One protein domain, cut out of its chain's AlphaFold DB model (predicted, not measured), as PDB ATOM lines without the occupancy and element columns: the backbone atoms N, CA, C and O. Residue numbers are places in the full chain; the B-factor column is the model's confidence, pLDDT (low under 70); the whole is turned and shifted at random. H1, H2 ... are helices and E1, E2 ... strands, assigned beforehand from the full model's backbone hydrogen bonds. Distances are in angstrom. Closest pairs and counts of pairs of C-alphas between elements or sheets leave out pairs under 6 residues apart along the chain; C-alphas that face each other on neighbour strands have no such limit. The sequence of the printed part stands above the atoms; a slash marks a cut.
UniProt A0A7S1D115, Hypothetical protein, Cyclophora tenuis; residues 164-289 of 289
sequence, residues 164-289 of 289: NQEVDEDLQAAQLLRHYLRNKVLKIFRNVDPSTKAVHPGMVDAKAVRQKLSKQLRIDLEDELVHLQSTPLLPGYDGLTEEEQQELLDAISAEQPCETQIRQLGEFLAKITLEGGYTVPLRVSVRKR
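What this domain is: This is residues 164 to 289 of the 289 residues of the protein "Hypothetical protein" of Cyclophora tenuis (UniProt A0A7S1D115). Look for a sheet of four strands, curled like part of a barrel, with H2 packed on one face where it reaches both edge strands, E1 and E2, and the short helix H3 on the other face. The long helix H1 packs on E4 with its residues 174 to 182 and extends the body lengthwise. The 126 printed residues hold three named helices and four named strands, in the order H1 E1 H2 E2 H3 E3 E4; the sheet, E1 E4 E3 E2, is mixed, and the class is mixed, helices and strands. The whole is compact, with a radius of gyration of the C-alphas of 15.0 A, yet elongated, spanning 56 by 29 by 26 A.

How they stand to each other: Begin with H1, residues 164 to 182, which is on the strongly twisted sheet of E1, residues 185 to 192, E4, residues 279 to 288, E3, residues 266 to 273, and E2, residues 225 to 228. H1 lies over E4 at a height over the sheet of 9.6 A, slantwise to the strands, but only just, at 31 degrees to E4 on the local plane; their closest C-alphas, of Arg 178 and Val 280, are 5.2 A apart. E1 is parallel to E4, with N 186 and O 283 within hydrogen-bond range at 2.8 A. H2, residues 206 to 217, is on the sheet; its closest C-alphas to E1 are Leu 213 and Leu 186, 7.2 A, and to E2 Ala 206 and Val 226, 5.7 A. E1, H2 and E2 form a split strand-helix-strand unit, two strands running the same way with E4 and E3 between them, and its crossover is right-handed. E2 is antiparallel to E3, with N 227 and O 271 at 2.8 A. H3, residues 242 to 250, is on the face opposite to H1, at a height over the sheet of 8.2 A, across the strands; the closest C-alphas of H3 and E3, Leu 249 and Lys 271, are 6.3 A apart. E3 and E4 form a hairpin, with N 268 and O 284 at 2.8 A. In H1, H2 and H3 every O i to N i+4 pair is within hydrogen-bond range.

Where its parts are: Find C-alpha 164 at (56.867, 16.153, -7.657); from there H1 runs 27.4 A to C-alpha 182. E1, 185 to 192, covers 20.1 A, and H2, 206 to 217, 15.8 A. E2 holds residues 225 to 228, and H3 begins at C-alpha 242, at (57.929, 43.512, 1.256), and ends at 250. E3, 266 to 273, covers 22.6 A; E4, from 279, covers 28.9 A to C-alpha 288 at (38.898, 46.661, 22.757).

The domain as a whole: The two C-alphas farthest apart, of Asn 164 and Ser 195, are 56.6 A from each other. The printed part has no cut; the links E1 to H2, E2 to H3 and H3 to E3 are long. No printed residue has a pLDDT under 70.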
ATOM      1  N   ASN A 164      56.366  14.857  -7.194       89.81
ATOM      2  CA  ASN A 164      56.867  16.153  -7.657       89.81
ATOM      3  C   ASN A 164      55.724  17.103  -8.049       89.81
ATOM      4  O   ASN A 164      55.827  18.301  -7.804       89.81
ATOM      5  N   GLN A 165      54.639  16.578  -8.632       91.38
ATOM      6  CA  GLN A 165      53.449  17.375  -8.948       91.38
ATOM      7  C   GLN A 165      52.753  17.877  -7.680       91.38
ATOM      8  O   GLN A 165      52.421  19.057  -7.620       91.38
ATOM      9  N   GLU A 166      52.595  17.026  -6.662       89.00
ATOM     10  CA  GLU A 166      52.029  17.421  -5.361       89.00
ATOM     11  C   GLU A 166      52.855  18.541  -4.713       89.00
ATOM     12  O   GLU A 166      52.307  19.569  -4.317       89.00
ATOM     13  N   VAL A 167      54.186  18.402  -4.708       88.81
ATOM     14  CA  VAL A 167      55.082  19.441  -4.181       88.81
ATOM     15  C   VAL A 167      54.876  20.764  -4.920       88.81
ATOM     16  O   VAL A 167      54.727  21.790  -4.264       88.81
ATOM     17  N   ASP A 168      54.831  20.760  -6.258       91.25
ATOM     18  CA  ASP A 168      54.639  21.973  -7.066       91.25
ATOM     19  C   ASP A 168      53.286  22.662  -6.801       91.25
ATOM     20  O   ASP A 168      53.213  23.899  -6.784       91.25
ATOM     21  N   GLU A 169      52.217  21.888  -6.589       91.69
ATOM     22  CA  GLU A 169      50.891  22.402  -6.229       91.69
ATOM     23  C   GLU A 169      50.907  23.082  -4.852       91.69
ATOM     24  O   GLU A 169      50.379  24.193  -4.707       91.69
ATOM     25  N   ASP A 170      51.604  22.497  -3.877       89.56
ATOM     26  CA  ASP A 170      51.765  23.072  -2.539       89.56
ATOM     27  C   ASP A 170      52.546  24.395  -2.569       89.56
ATOM     28  O   ASP A 170      52.158  25.364  -1.901       89.56
ATOM     29  N   LEU A 171      53.600  24.507  -3.398       90.62
ATOM     30  CA  LEU A 171      54.344  25.772  -3.537       90.62
ATOM     31  C   LEU A 171      53.440  26.878  -4.096       90.62
ATOM     32  O   LEU A 171      53.500  28.030  -3.649       90.62
ATOM     33  N   GLN A 172      52.597  26.548  -5.080       93.94
ATOM     34  CA  GLN A 172      51.658  27.499  -5.679       93.94
ATOM     35  C   GLN A 172      50.576  27.919  -4.679       93.94
ATOM     36  O   GLN A 172      50.279  29.115  -4.557       93.94
ATOM     37  N   ALA A 173      50.028  26.968  -3.920       91.94
ATOM     38  CA  ALA A 173      49.054  27.239  -2.870       91.94
ATOM     39  C   ALA A 173      49.640  28.153  -1.779       91.94
ATOM     40  O   ALA A 173      49.007  29.141  -1.391       91.94
ATOM     41  N   ALA A 174      50.880  27.900  -1.353       92.00
ATOM     42  CA  ALA A 174      51.599  28.731  -0.388       92.00
ATOM     43  C   ALA A 174      51.802  30.173  -0.891       92.00
ATOM     44  O   ALA A 174      51.571  31.137  -0.151       92.00
ATOM     45  N   GLN A 175      52.184  30.352  -2.161       92.81
ATOM     46  CA  GLN A 175      52.329  31.677  -2.776       92.81
ATOM     47  C   GLN A 175      50.993  32.424  -2.871       92.81
ATOM     48  O   GLN A 175      50.923  33.619  -2.560       92.81
ATOM     49  N   LEU A 176      49.919  31.725  -3.251       95.19
ATOM     50  CA  LEU A 176      48.574  32.296  -3.304       95.19
ATOM     51  C   LEU A 176      48.108  32.733  -1.911       95.19
ATOM     52  O   LEU A 176      47.587  33.841  -1.751       95.19
ATOM     53  N   LEU A 177      48.347  31.904  -0.890       94.44
ATOM     54  CA  LEU A 177      48.019  32.220   0.497       94.44
ATOM     55  C   LEU A 177      48.815  33.431   0.998       94.44
ATOM     56  O   LEU A 177      48.239  34.323   1.628       94.44
ATOM     57  N   ARG A 178      50.109  33.517   0.657       93.38
ATOM     58  CA  ARG A 178      50.955  34.685   0.946       93.38
ATOM     59  C   ARG A 178      50.369  35.960   0.350       93.38
ATOM     60  O   ARG A 178      50.232  36.962   1.054       93.38
ATOM     61  N   HIS A 179      49.979  35.921  -0.922       93.56
ATOM     62  CA  HIS A 179      49.352  37.060  -1.590       93.56
ATOM     63  C   HIS A 179      48.012  37.438  -0.940       93.56
ATOM     64  O   HIS A 179      47.737  38.618  -0.716       93.56
ATOM     65  N   TYR A 180      47.196  36.441  -0.585       95.56
ATOM     66  CA  TYR A 180      45.889  36.657   0.026       95.56
ATOM     67  C   TYR A 180      45.988  37.293   1.418       95.56
ATOM     68  O   TYR A 180      45.278  38.263   1.698       95.56
ATOM     69  N   LEU A 181      46.866  36.781   2.289       95.38
ATOM     70  CA  LEU A 181      46.993  37.250   3.673       95.38
ATOM     71  C   LEU A 181      47.706  38.600   3.801       95.38
ATOM     72  O   LEU A 181      47.434  39.320   4.762       95.38
ATOM     73  N   ARG A 182      48.510  39.008   2.809       89.88
ATOM     74  CA  ARG A 182      49.227  40.298   2.792       89.88
ATOM     75  C   ARG A 182      48.336  41.504   3.101       89.88
ATOM     76  O   ARG A 182      48.708  42.380   3.874       89.88
ATOM     77  N   ASN A 183      47.145  41.541   2.507       91.06
ATOM     78  CA  ASN A 183      46.225  42.677   2.626       91.06
ATOM     79  C   ASN A 183      45.164  42.473   3.715       91.06
ATOM     80  O   ASN A 183      44.255  43.293   3.871       91.06
ATOM     81  N   LYS A 184      45.219  41.353   4.440       95.62
ATOM     82  CA  LYS A 184      44.233  41.017   5.463       95.62
ATOM     83  C   LYS A 184      44.788  41.346   6.837       95.62
ATOM     84  O   LYS A 184      45.925  41.046   7.178       95.62
ATOM     85  N   VAL A 185      43.927  41.949   7.646       95.94
ATOM     86  CA  VAL A 185      44.198  42.218   9.054       95.94
ATOM     87  C   VAL A 185      43.197  41.424   9.875       95.94
ATOM     88  O   VAL A 185      41.989  41.672   9.810       95.94
ATOM     89  N   LEU A 186      43.697  40.468  10.652       97.38
ATOM     90  CA  LEU A 186      42.882  39.643  11.528       97.38
ATOM     91  C   LEU A 186      42.465  40.458  12.754       97.38
ATOM     92  O   LEU A 186      43.296  40.813  13.589       97.38
ATOM     93  N   LYS A 187      41.171  40.761  12.879       97.62
ATOM     94  CA  LYS A 187      40.647  41.581  13.984       97.62
ATOM     95  C   LYS A 187      40.204  40.698  15.145       97.62
ATOM     96  O   LYS A 187      39.242  39.931  15.027       97.62
ATOM     97  N   ILE A 188      40.860  40.845  16.289       97.19
ATOM     98  CA  ILE A 188      40.556  40.118  17.522       97.19
ATOM     99  C   ILE A 188      40.038  41.112  18.562       97.19
ATOM    100  O   ILE A 188      40.782  41.930  19.089       97.19
ATOM    101  N   PHE A 189      38.745  41.024  18.873       95.94
ATOM    102  CA  PHE A 189      38.122  41.829  19.923       95.94
ATOM    103  C   PHE A 189      38.227  41.132  21.278       95.94
ATOM    104  O   PHE A 189      37.862  39.955  21.394       95.94
ATOM    105  N   ARG A 190      38.690  41.859  22.295       96.00
ATOM    106  CA  ARG A 190      38.775  41.403  23.690       96.00
ATOM    107  C   ARG A 190      38.341  42.510  24.648       96.00
ATOM    108  O   ARG A 190      38.402  43.692  24.312       96.00
ATOM    109  N   ASN A 191      37.902  42.122  25.839       95.62
ATOM    110  CA  ASN A 191      37.603  43.086  26.894       95.62
ATOM    111  C   ASN A 191      38.920  43.542  27.521       95.62
ATOM    112  O   ASN A 191      39.839  42.736  27.660       95.62
ATOM    113  N   VAL A 192      39.015  44.821  27.876       95.38
ATOM    114  CA  VAL A 192      40.215  45.388  28.495       95.38
ATOM    115  C   VAL A 192      39.821  46.162  29.728       95.38
ATOM    116  O   VAL A 192      38.970  47.057  29.651       95.38
ATOM    117  N   ASP A 193      40.473  45.826  30.831       94.25
ATOM    118  CA  ASP A 193      40.266  46.497  32.100       94.25
ATOM    119  C   ASP A 193      40.845  47.916  32.031       94.25
ATOM    120  O   ASP A 193      42.001  48.099  31.635       94.25
ATOM    121  N   PRO A 194      40.076  48.952  32.404       92.38
ATOM    122  CA  PRO A 194      40.533  50.334  32.296       92.38
ATOM    123  C   PRO A 194      41.703  50.651  33.239       92.38
ATOM    124  O   PRO A 194      42.493  51.538  32.929       92.38
ATOM    125  N   SER A 195      41.828  49.936  34.364       94.25
ATOM    126  CA  SER A 195      42.877  50.163  35.365       94.25
ATOM    127  C   SER A 195      44.210  49.519  34.979       94.25
ATOM    128  O   SER A 195      45.238  50.189  34.970       94.25
ATOM    129  N   THR A 196      44.201  48.230  34.637       90.19
ATOM    130  CA  THR A 196      45.411  47.435  34.364       90.19
ATOM    131  C   THR A 196      45.797  47.416  32.887       90.19
ATOM    132  O   THR A 196      46.918  47.031  32.562       90.19
ATOM    133  N   LYS A 197      44.881  47.803  31.983       87.31
ATOM    134  CA  LYS A 197      44.992  47.628  30.521       87.31
ATOM    135  C   LYS A 197      45.228  46.172  30.092       87.31
ATOM    136  O   LYS A 197      45.610  45.925  28.948       87.31
ATOM    137  N   ALA A 198      44.976  45.214  30.984       90.75
ATOM    138  CA  ALA A 198      45.120  43.796  30.706       90.75
ATOM    139  C   ALA A 198      43.966  43.295  29.826       90.75
ATOM    140  O   ALA A 198      42.816  43.724  29.959       90.75
ATOM    141  N   VAL A 199      44.286  42.385  28.907       92.06
ATOM    142  CA  VAL A 199      43.334  41.798  27.962       92.06
ATOM    143  C   VAL A 199      42.652  40.572  28.582       92.06
ATOM    144  O   VAL A 199      43.325  39.645  29.019       92.06
ATOM    145  N   HIS A 200      41.315  40.523  28.560       86.31
ATOM    146  CA  HIS A 200      40.509  39.408  29.071       86.31
ATOM    147  C   HIS A 200      39.766  38.638  27.959       86.31
ATOM    148  O   HIS A 200      39.154  39.255  27.076       86.31
ATOM    149  N   PRO A 201      39.751  37.285  27.998       82.00
ATOM    150  CA  PRO A 201      40.481  36.414  28.931       82.00
ATOM    151  C   PRO A 201      41.987  36.364  28.619       82.00
ATOM    152  O   PRO A 201      42.348  35.961  27.516       82.00
ATOM    153  N   GLY A 202      42.797  36.792  29.601       81.81
ATOM    154  CA  GLY A 202      44.257  36.706  29.800       81.81
ATOM    155  C   GLY A 202      45.223  37.097  28.677       81.81
ATOM    156  O   GLY A 202      46.219  37.778  28.919       81.81
ATOM    157  N   MET A 203      44.991  36.591  27.470       92.94
ATOM    158  CA  MET A 203      45.988  36.504  26.411       92.94
ATOM    159  C   MET A 203      45.378  36.146  25.053       92.94
ATOM    160  O   MET A 203      44.283  35.574  24.944       92.94
ATOM    161  N   VAL A 204      46.122  36.469  24.001       95.69
ATOM    162  CA  VAL A 204      45.909  35.941  22.656       95.69
ATOM    163  C   VAL A 204      47.070  35.009  22.320       95.69
ATOM    164  O   VAL A 204      48.192  35.470  22.123       95.69
ATOM    165  N   ASP A 205      46.762  33.714  22.260       95.38
ATOM    166  CA  ASP A 205      47.691  32.647  21.875       95.38
ATOM    167  C   ASP A 205      47.564  32.310  20.385       95.38
ATOM    168  O   ASP A 205      46.549  32.618  19.746       95.38
ATOM    169  N   ALA A 206      48.522  31.544  19.858       94.94
ATOM    170  CA  ALA A 206      48.467  30.970  18.511       94.94
ATOM    171  C   ALA A 206      47.145  30.222  18.240       94.94
ATOM    172  O   ALA A 206      46.526  30.391  17.189       94.94
ATOM    173  N   LYS A 207      46.625  29.479  19.230       94.44
ATOM    174  CA  LYS A 207      45.324  28.787  19.131       94.44
ATOM    175  C   LYS A 207      44.160  29.752  18.902       94.44
ATOM    176  O   LYS A 207      43.259  29.466  18.116       94.44
ATOM    177  N   ALA A 208      44.169  30.905  19.571       95.38
ATOM    178  CA  ALA A 208      43.129  31.913  19.402       95.38
ATOM    179  C   ALA A 208      43.197  32.566  18.014       95.38
ATOM    180  O   ALA A 208      42.152  32.881  17.443       95.38
ATOM    181  N   VAL A 209      44.405  32.738  17.468       96.44
ATOM    182  CA  VAL A 209      44.630  33.228  16.100       96.44
ATOM    183  C   VAL A 209      44.105  32.221  15.076       96.44
ATOM    184  O   VAL A 209      43.279  32.607  14.251       96.44
ATOM    185  N   ARG A 210      44.448  30.929  15.197       96.38
ATOM    186  CA  ARG A 210      43.919  29.857  14.326       96.38
ATOM    187  C   ARG A 210      42.388  29.803  14.333       96.38
ATOM    188  O   ARG A 210      41.753  29.876  13.287       96.38
ATOM    189  N   GLN A 211      41.769  29.810  15.517       96.19
ATOM    190  CA  GLN A 211      40.303  29.839  15.635       96.19
ATOM    191  C   GLN A 211      39.667  31.076  14.984       96.19
ATOM    192  O   GLN A 211      38.509  31.037  14.567       96.19
ATOM    193  N   LYS A 212      40.375  32.209  14.956       97.19
ATOM    194  CA  LYS A 212      39.887  33.440  14.330       97.19
ATOM    195  C   LYS A 212      40.080  33.431  12.819       97.19
ATOM    196  O   LYS A 212      39.178  33.915  12.139       97.19
ATOM    197  N   LEU A 213      41.173  32.859  12.314       97.06
ATOM    198  CA  LEU A 213      41.388  32.624  10.885       97.06
ATOM    199  C   LEU A 213      40.293  31.727  10.307       97.06
ATOM    200  O   LEU A 213      39.607  32.147   9.376       97.06
ATOM    201  N   SER A 214      40.021  30.597  10.961       96.94
ATOM    202  CA  SER A 214      38.929  29.686  10.600       96.94
ATOM    203  C   SER A 214      37.573  30.408  10.557       96.94
ATOM    204  O   SER A 214      36.857  30.380   9.560       96.94
ATOM    205  N   LYS A 215      37.245  31.193  11.592       97.44
ATOM    206  CA  LYS A 215      35.953  31.901  11.664       97.44
ATOM    207  C   LYS A 215      35.794  33.047  10.662       97.44
ATOM    208  O   LYS A 215      34.689  33.254  10.169       97.44
ATOM    209  N   GLN A 216      36.832  33.857  10.442       96.62
ATOM    210  CA  GLN A 216      36.728  35.076   9.626       96.62
ATOM    211  C   GLN A 216      37.043  34.825   8.155       96.62
ATOM    212  O   GLN A 216      36.367  35.381   7.293       96.62
ATOM    213  N   LEU A 217      38.069  34.021   7.881       96.50
ATOM    214  CA  LEU A 217      38.590  33.796   6.536       96.50
ATOM    215  C   LEU A 217      38.257  32.403   5.994       96.50
ATOM    216  O   LEU A 217      38.439  32.195   4.802       96.50
ATOM    217  N   ARG A 218      37.726  31.490   6.826       96.62
ATOM    218  CA  ARG A 218      37.466  30.080   6.467       96.62
ATOM    219  C   ARG A 218      38.734  29.348   6.028       96.62
ATOM    220  O   ARG A 218      38.709  28.576   5.079       96.62
ATOM    221  N   ILE A 219      39.837  29.653   6.707       96.62
ATOM    222  CA  ILE A 219      41.130  29.001   6.516       96.62
ATOM    223  C   ILE A 219      41.411  28.212   7.786       96.62
ATOM    224  O   ILE A 219      41.530  28.806   8.865       96.62
ATOM    225  N   ASP A 220      41.486  26.896   7.646       95.50
ATOM    226  CA  ASP A 220      41.804  25.976   8.726       95.50
ATOM    227  C   ASP A 220      43.290  25.610   8.627       95.50
ATOM    228  O   ASP A 220      43.768  25.253   7.557       95.50
ATOM    229  N   LEU A 221      44.011  25.797   9.735       93.75
ATOM    230  CA  LEU A 221      45.436  25.490   9.872       93.75
ATOM    231  C   LEU A 221      45.570  24.398  10.942       93.75
ATOM    232  O   LEU A 221      45.534  24.705  12.148       93.75
ATOM    233  N   GLU A 222      45.588  23.135  10.522       87.56
ATOM    234  CA  GLU A 222      45.594  21.984  11.432       87.56
ATOM    235  C   GLU A 222      46.981  21.812  12.072       87.56
ATOM    236  O   GLU A 222      47.106  21.918  13.303       87.56
ATOM    237  N   ASP A 223      48.032  21.723  11.256       87.62
ATOM    238  CA  ASP A 223      49.386  21.365  11.699       87.62
ATOM    239  C   ASP A 223      50.405  22.520  11.609       87.62
ATOM    240  O   ASP A 223      51.467  22.476  12.234       87.62
ATOM    241  N   GLU A 224      50.066  23.634  10.956       91.81
ATOM    242  CA  GLU A 224      51.012  24.714  10.650       91.81
ATOM    243  C   GLU A 224      51.338  25.590  11.863       91.81
ATOM    244  O   GLU A 224      50.460  26.100  12.572       91.81
ATOM    245  N   LEU A 225      52.625  25.829  12.112       93.44
ATOM    246  CA  LEU A 225      53.062  26.621  13.261       93.44
ATOM    247  C   LEU A 225      52.792  28.115  13.028       93.44
ATOM    248  O   LEU A 225      53.030  28.667  11.954       93.44
ATOM    249  N   VAL A 226      52.273  28.773  14.069       95.12
ATOM    250  CA  VAL A 226      51.990  30.212  14.070       95.12
ATOM    251  C   VAL A 226      52.811  30.858  15.176       95.12
ATOM    252  O   VAL A 226      52.538  30.651  16.361       95.12
ATOM    253  N   HIS A 227      53.792  31.668  14.795       95.12
ATOM    254  CA  HIS A 227      54.669  32.397  15.706       95.12
ATOM    255  C   HIS A 227      54.195  33.844  15.815       95.12
ATOM    256  O   HIS A 227      54.037  34.543  14.816       95.12
ATOM    257  N   LEU A 228      53.943  34.299  17.040       95.38
ATOM    258  CA  LEU A 228      53.478  35.658  17.314       95.38
ATOM    259  C   LEU A 228      54.635  36.524  17.801       95.38
ATOM    260  O   LEU A 228      55.378  36.122  18.697       95.38
ATOM    261  N   GLN A 229      54.738  37.739  17.266       93.81
ATOM    262  CA  GLN A 229      55.639  38.755  17.795       93.81
ATOM    263  C   GLN A 229      55.027  39.381  19.058       93.81
ATOM    264  O   GLN A 229      53.883  39.836  19.051       93.81
ATOM    265  N   SER A 230      55.782  39.418  20.159       92.19
ATOM    266  CA  SER A 230      55.339  40.049  21.415       92.19
ATOM    267  C   SER A 230      55.316  41.577  21.336       92.19
ATOM    268  O   SER A 230      54.551  42.238  22.045       92.19
ATOM    269  N   THR A 231      56.175  42.141  20.491       93.31
ATOM    270  CA  THR A 231      56.337  43.581  20.315       93.31
ATOM    271  C   THR A 231      55.220  44.123  19.419       93.31
ATOM    272  O   THR A 231      55.013  43.585  18.332       93.31
ATOM    273  N   PRO A 232      54.487  45.164  19.852       93.56
ATOM    274  CA  PRO A 232      53.459  45.778  19.030       93.56
ATOM    275  C   PRO A 232      54.111  46.595  17.910       93.56
ATOM    276  O   PRO A 232      55.124  47.264  18.123       93.56
ATOM    277  N   LEU A 233      53.509  46.564  16.726       91.69
ATOM    278  CA  LEU A 233      53.915  47.379  15.589       91.69
ATOM    279  C   LEU A 233      53.561  48.846  15.848       91.69
ATOM    280  O   LEU A 233      52.497  49.165  16.389       91.69
ATOM    281  N   LEU A 234      54.460  49.745  15.453       88.19
ATOM    282  CA  LEU A 234      54.222  51.180  15.559       88.19
ATOM    283  C   LEU A 234      53.175  51.625  14.514       88.19
ATOM    284  O   LEU A 234      53.125  51.078  13.410       88.19
ATOM    285  N   PRO A 235      52.332  52.625  14.825       80.06
ATOM    286  CA  PRO A 235      51.401  53.191  13.853       80.06
ATOM    287  C   PRO A 235      52.185  53.827  12.693       80.06
ATOM    288  O   PRO A 235      53.022  54.696  12.919       80.06
ATOM    289  N   GLY A 236      51.938  53.370  11.462       79.56
ATOM    290  CA  GLY A 236      52.699  53.758  10.260       79.56
ATOM    291  C   GLY A 236      53.239  52.581   9.437       79.56
ATOM    292  O   GLY A 236      53.725  52.778   8.330       79.56
ATOM    293  N   TYR A 237      53.095  51.350   9.934       77.94
ATOM    294  CA  TYR A 237      53.541  50.122   9.258       77.94
ATOM    295  C   TYR A 237      52.729  49.737   8.005       77.94
ATOM    296  O   TYR A 237      53.087  48.793   7.304       77.94
ATOM    297  N   ASP A 238      51.648  50.458   7.693       79.06
ATOM    298  CA  ASP A 238      50.800  50.194   6.522       79.06
ATOM    299  C   ASP A 238      51.527  50.376   5.178       79.06
ATOM    300  O   ASP A 238      51.058  49.860   4.165       79.06
ATOM    301  N   GLY A 239      52.657  51.090   5.167       82.88
ATOM    302  CA  GLY A 239      53.436  51.394   3.964       82.88
ATOM    303  C   GLY A 239      54.772  50.665   3.836       82.88
ATOM    304  O   GLY A 239      55.536  51.025   2.946       82.88
ATOM    305  N   LEU A 240      55.087  49.699   4.708       84.00
ATOM    306  CA  LEU A 240      56.369  48.992   4.620       84.00
ATOM    307  C   LEU A 240      56.478  48.173   3.336       84.00
ATOM    308  O   LEU A 240      55.511  47.555   2.877       84.00
ATOM    309  N   THR A 241      57.688  48.156   2.792       88.81
ATOM    310  CA  THR A 241      58.051  47.326   1.647       88.81
ATOM    311  C   THR A 241      58.042  45.844   2.030       88.81
ATOM    312  O   THR A 241      58.105  45.473   3.203       88.81
ATOM    313  N   GLU A 242      57.927  44.967   1.031       84.12
ATOM    314  CA  GLU A 242      57.929  43.512   1.256       84.12
ATOM    315  C   GLU A 242      59.228  43.028   1.904       84.12
ATOM    316  O   GLU A 242      59.206  42.088   2.692       84.12
ATOM    317  N   GLU A 243      60.335  43.694   1.584       89.50
ATOM    318  CA  GLU A 243      61.671  43.389   2.088       89.50
ATOM    319  C   GLU A 243      61.759  43.675   3.590       89.50
ATOM    320  O   GLU A 243      62.094  42.783   4.363       89.50
ATOM    321  N   GLU A 244      61.324  44.858   4.032       90.12
ATOM    322  CA  GLU A 244      61.294  45.222   5.458       90.12
ATOM    323  C   GLU A 244      60.372  44.297   6.267       90.12
ATOM    324  O   GLU A 244      60.677  43.915   7.399       90.12
ATOM    325  N   GLN A 245      59.227  43.906   5.690       88.12
ATOM    326  CA  GLN A 245      58.341  42.926   6.322       88.12
ATOM    327  C   GLN A 245      59.017  41.558   6.443       88.12
ATOM    328  O   GLN A 245      58.846  40.891   7.464       88.12
ATOM    329  N   GLN A 246      59.777  41.143   5.430       89.62
ATOM    330  CA  GLN A 246      60.498  39.876   5.439       89.62
ATOM    331  C   GLN A 246      61.624  39.874   6.481       89.62
ATOM    332  O   GLN A 246      61.716  38.929   7.258       89.62
ATOM    333  N   GLU A 247      62.407  40.947   6.591       91.06
ATOM    334  CA  GLU A 247      63.469  41.068   7.601       91.06
ATOM    335  C   GLU A 247      62.924  40.938   9.033       91.06
ATOM    336  O   GLU A 247      63.498  40.248   9.882       91.06
ATOM    337  N   LEU A 248      61.763  41.545   9.302       89.44
ATOM    338  CA  LEU A 248      61.085  41.416  10.594       89.44
ATOM    339  C   LEU A 248      60.597  39.989  10.866       89.44
ATOM    340  O   LEU A 248      60.587  39.560  12.021       89.44
ATOM    341  N   LEU A 249      60.191  39.247   9.831       89.44
ATOM    342  CA  LEU A 249      59.818  37.835   9.955       89.44
ATOM    343  C   LEU A 249      61.037  36.942  10.180       89.44
ATOM    344  O   LEU A 249      60.934  35.953  10.908       89.44
ATOM    345  N   ASP A 250      62.172  37.261   9.571       89.81
ATOM    346  CA  ASP A 250      63.406  36.486   9.707       89.81
ATOM    347  C   ASP A 250      64.001  36.642  11.114       89.81
ATOM    348  O   ASP A 250      64.564  35.692  11.660       89.81
ATOM    349  N   ALA A 251      63.753  37.779  11.774       90.00
ATOM    350  CA  ALA A 251      64.062  37.971  13.191       90.00
ATOM    351  C   ALA A 251      63.219  37.084  14.137       90.00
ATOM    352  O   ALA A 251      63.609  36.856  15.286       90.00
ATOM    353  N   ILE A 252      62.066  36.572  13.687       88.50
ATOM    354  CA  ILE A 252      61.218  35.653  14.460       88.50
ATOM    355  C   ILE A 252      61.682  34.215  14.185       88.50
ATOM    356  O   ILE A 252      61.380  33.633  13.135       88.50
ATOM    357  N   SER A 253      62.411  33.629  15.140       81.31
ATOM    358  CA  SER A 253      62.891  32.244  15.041       81.31
ATOM    359  C   SER A 253      61.727  31.245  14.959       81.31
ATOM    360  O   SER A 253      60.777  31.318  15.739       81.31
ATOM    361  N   ALA A 254      61.803  30.319  13.999       76.56
ATOM    362  CA  ALA A 254      60.748  29.353  13.681       76.56
ATOM    363  C   ALA A 254      60.884  28.011  14.426       76.56
ATOM    364  O   ALA A 254      59.967  27.194  14.395       76.56
ATOM    365  N   GLU A 255      62.010  27.767  15.098       76.50
ATOM    366  CA  GLU A 255      62.431  26.412  15.485       76.50
ATOM    367  C   GLU A 255      61.640  25.799  16.651       76.50
ATOM    368  O   GLU A 255      61.716  24.593  16.880       76.50
ATOM    369  N   GLN A 256      60.879  26.599  17.401       77.69
ATOM    370  CA  GLN A 256      60.143  26.126  18.574       77.69
ATOM    371  C   GLN A 256      58.666  26.529  18.508       77.69
ATOM    372  O   GLN A 256      58.354  27.613  18.008       77.69
ATOM    373  N   PRO A 257      57.739  25.692  19.020       78.62
ATOM    374  CA  PRO A 257      56.342  26.078  19.164       78.62
ATOM    375  C   PRO A 257      56.265  27.306  20.075       78.62
ATOM    376  O   PRO A 257      56.524  27.230  21.276       78.62
ATOM    377  N   CYS A 258      55.954  28.462  19.491       73.38
ATOM    378  CA  CYS A 258      55.937  29.717  20.226       73.38
ATOM    379  C   CYS A 258      54.785  29.741  21.237       73.38
ATOM    380  O   CYS A 258      53.618  29.879  20.873       73.38
ATOM    381  N   GLU A 259      55.127  29.716  22.524       85.56
ATOM    382  CA  GLU A 259      54.213  30.025  23.631       85.56
ATOM    383  C   GLU A 259      54.085  31.547  23.852       85.56
ATOM    384  O   GLU A 259      53.787  32.016  24.948       85.56
ATOM    385  N   THR A 260      54.343  32.356  22.819       91.44
ATOM    386  CA  THR A 260      54.270  33.816  22.917       91.44
ATOM    387  C   THR A 260      52.822  34.258  23.097       91.44
ATOM    388  O   THR A 260      51.945  33.942  22.293       91.44
ATOM    389  N   GLN A 261      52.583  35.028  24.155       94.31
ATOM    390  CA  GLN A 261      51.255  35.454  24.588       94.31
ATOM    391  C   GLN A 261      51.120  36.966  24.443       94.31
ATOM    392  O   GLN A 261      51.858  37.726  25.073       94.31
ATOM    393  N   ILE A 262      50.136  37.423  23.671       95.75
ATOM    394  CA  ILE A 262      49.849  38.858  23.551       95.75
ATOM    395  C   ILE A 262      48.894  39.272  24.675       95.75
ATOM    396  O   ILE A 262      47.757  38.800  24.735       95.75
ATOM    397  N   ARG A 263      49.348  40.171  25.559       95.31
ATOM    398  CA  ARG A 263      48.587  40.653  26.734       95.31
ATOM    399  C   ARG A 263      48.106  42.101  26.637       95.31
ATOM    400  O   ARG A 263      47.431  42.574  27.547       95.31
ATOM    401  N   GLN A 264      48.445  42.799  25.554       94.62
ATOM    402  CA  GLN A 264      48.152  44.220  25.359       94.62
ATOM    403  C   GLN A 264      47.377  44.467  24.059       94.62
ATOM    404  O   GLN A 264      47.379  43.635  23.150       94.62
ATOM    405  N   LEU A 265      46.705  45.615  23.980       95.31
ATOM    406  CA  LEU A 265      46.081  46.090  22.745       95.31
ATOM    407  C   LEU A 265      47.144  46.585  21.766       95.31
ATOM    408  O   LEU A 265      48.155  47.146  22.185       95.31
ATOM    409  N   GLY A 266      46.888  46.430  20.471       95.31
ATOM    410  CA  GLY A 266      47.805  46.889  19.436       95.31
ATOM    411  C   GLY A 266      47.684  46.101  18.142       95.31
ATOM    412  O   GLY A 266      46.805  45.249  17.982       95.31
ATOM    413  N   GLU A 267      48.583  46.406  17.216       95.94
ATOM    414  CA  GLU A 267      48.801  45.624  16.005       95.94
ATOM    415  C   GLU A 267      50.069  44.795  16.173       95.94
ATOM    416  O   GLU A 267      51.054  45.268  16.724       95.94
ATOM    417  N   PHE A 268      50.026  43.548  15.731       95.81
ATOM    418  CA  PHE A 268      51.091  42.571  15.892       95.81
ATOM    419  C   PHE A 268      51.324  41.867  14.562       95.81
ATOM    420  O   PHE A 268      50.397  41.719  13.757       95.81
ATOM    421  N   LEU A 269      52.553  41.403  14.356       95.12
ATOM    422  CA  LEU A 269      52.900  40.538  13.240       95.12
ATOM    423  C   LEU A 269      52.884  39.077  13.701       95.12
ATOM    424  O   LEU A 269      53.420  38.730  14.757       95.12
ATOM    425  N   ALA A 270      52.244  38.229  12.910       95.81
ATOM    426  CA  ALA A 270      52.278  36.785  13.054       95.81
ATOM    427  C   ALA A 270      52.995  36.185  11.842       95.81
ATOM    428  O   ALA A 270      52.719  36.565  10.703       95.81
ATOM    429  N   LYS A 271      53.900  35.244  12.092       95.62
ATOM    430  CA  LYS A 271      54.580  34.434  11.084       95.62
ATOM    431  C   LYS A 271      53.911  33.068  11.055       95.62
ATOM    432  O   LYS A 271      53.851  32.397  12.081       95.62
ATOM    433  N   ILE A 272      53.381  32.677   9.904       95.81
ATOM    434  CA  ILE A 272      52.840  31.334   9.681       95.81
ATOM    435  C   ILE A 272      53.884  30.566   8.880       95.81
ATOM    436  O   ILE A 272      54.305  31.040   7.824       95.81
ATOM    437  N   THR A 273      54.322  29.418   9.383       94.75
ATOM    438  CA  THR A 273      55.232  28.522   8.659       94.75
ATOM    439  C   THR A 273      54.432  27.363   8.088       94.75
ATOM    440  O   THR A 273      53.845  26.599   8.857       94.75
ATOM    441  N   LEU A 274      54.408  27.255   6.763       93.38
ATOM    442  CA  LEU A 274      53.775  26.153   6.043       93.38
ATOM    443  C   LEU A 274      54.783  25.021   5.813       93.38
ATOM    444  O   LEU A 274      56.002  25.223   5.905       93.38
ATOM    445  N   GLU A 275      54.275  23.843   5.473       88.44
ATOM    446  CA  GLU A 275      55.102  22.749   4.969       88.44
ATOM    447  C   GLU A 275      55.839  23.194   3.689       88.44
ATOM    448  O   GLU A 275      55.376  24.059   2.945       88.44
ATOM    449  N   GLY A 276      57.073  22.723   3.494       85.12
ATOM    450  CA  GLY A 276      57.954  23.213   2.420       85.12
ATOM    451  C   GLY A 276      58.763  24.477   2.756       85.12
ATOM    452  O   GLY A 276      59.481  24.990   1.902       85.12
ATOM    453  N   GLY A 277      58.701  24.977   3.997       89.12
ATOM    454  CA  GLY A 277      59.558  26.076   4.470       89.12
ATOM    455  C   GLY A 277      59.079  27.475   4.069       89.12
ATOM    456  O   GLY A 277      59.801  28.459   4.250       89.12
ATOM    457  N   TYR A 278      57.856  27.589   3.554       92.06
ATOM    458  CA  TYR A 278      57.264  28.873   3.202       92.06
ATOM    459  C   TYR A 278      56.824  29.637   4.445       92.06
ATOM    460  O   TYR A 278      56.206  29.095   5.361       92.06
ATOM    461  N   THR A 279      57.117  30.936   4.449       94.25
ATOM    462  CA  THR A 279      56.718  31.844   5.521       94.25
ATOM    463  C   THR A 279      55.691  32.838   5.000       94.25
ATOM    464  O   THR A 279      55.884  33.489   3.971       94.25
ATOM    465  N   VAL A 280      54.566  32.938   5.705       95.06
ATOM    466  CA  VAL A 280      53.478  33.853   5.363       95.06
ATOM    467  C   VAL A 280      53.290  34.870   6.491       95.06
ATOM    468  O   VAL A 280      52.952  34.474   7.613       95.06
ATOM    469  N   PRO A 281      53.494  36.177   6.231       95.31
ATOM    470  CA  PRO A 281      53.163  37.215   7.197       95.31
ATOM    471  C   PRO A 281      51.650  37.387   7.319       95.31
ATOM    472  O   PRO A 281      50.926  37.461   6.325       95.31
ATOM    473  N   LEU A 282      51.183  37.541   8.552       95.88
ATOM    474  CA  LEU A 282      49.804  37.874   8.875       95.88
ATOM    475  C   LEU A 282      49.767  39.026   9.880       95.88
ATOM    476  O   LEU A 282      50.377  38.966  10.947       95.88
ATOM    477  N   ARG A 283      48.979  40.061   9.582       95.69
ATOM    478  CA  ARG A 283      48.744  41.174  10.509       95.69
ATOM    479  C   ARG A 283      47.600  40.848  11.461       95.69
ATOM    480  O   ARG A 283      46.494  40.520  11.027       95.69
ATOM    481  N   VAL A 284      47.832  40.996  12.761       97.00
ATOM    482  CA  VAL A 284      46.844  40.736  13.817       97.00
ATOM    483  C   VAL A 284      46.572  42.024  14.588       97.00
ATOM    484  O   VAL A 284      47.467  42.593  15.197       97.00
ATOM    485  N   SER A 285      45.324  42.492  14.593       96.56
ATOM    486  CA  SER A 285      44.897  43.684  15.337       96.56
ATOM    487  C   SER A 285      44.062  43.266  16.544       96.56
ATOM    488  O   SER A 285      42.949  42.750  16.394       96.56
ATOM    489  N   VAL A 286      44.589  43.496  17.747       97.06
ATOM    490  CA  VAL A 286      43.886  43.257  19.011       97.06
ATOM    491  C   VAL A 286      43.226  44.560  19.449       97.06
ATOM    492  O   VAL A 286      43.901  45.539  19.770       97.06
ATOM    493  N   ARG A 287      41.888  44.578  19.458       96.44
ATOM    494  CA  ARG A 287      41.072  45.763  19.759       96.44
ATOM    495  C   ARG A 287      40.201  45.546  20.990       96.44
ATOM    496  O   ARG A 287      39.773  44.426  21.277       96.44
ATOM    497  N   LYS A 288      39.903  46.643  21.690       96.06
ATOM    498  CA  LYS A 288      38.898  46.661  22.757       96.06
ATOM    499  C   LYS A 288      37.513  46.412  22.146       96.06
ATOM    500  O   LYS A 288      37.214  46.978  21.094       96.06
ATOM    501  N   ARG A 289      36.732  45.521  22.761       94.19
ATOM    502  CA  ARG A 289      35.321  45.288  22.419       94.19
ATOM    503  C   ARG A 289      34.463  46.513  22.732       94.19
ATOM    504  O   ARG A 289      34.757  47.187  23.745       94.19
TER     505      ARG A 289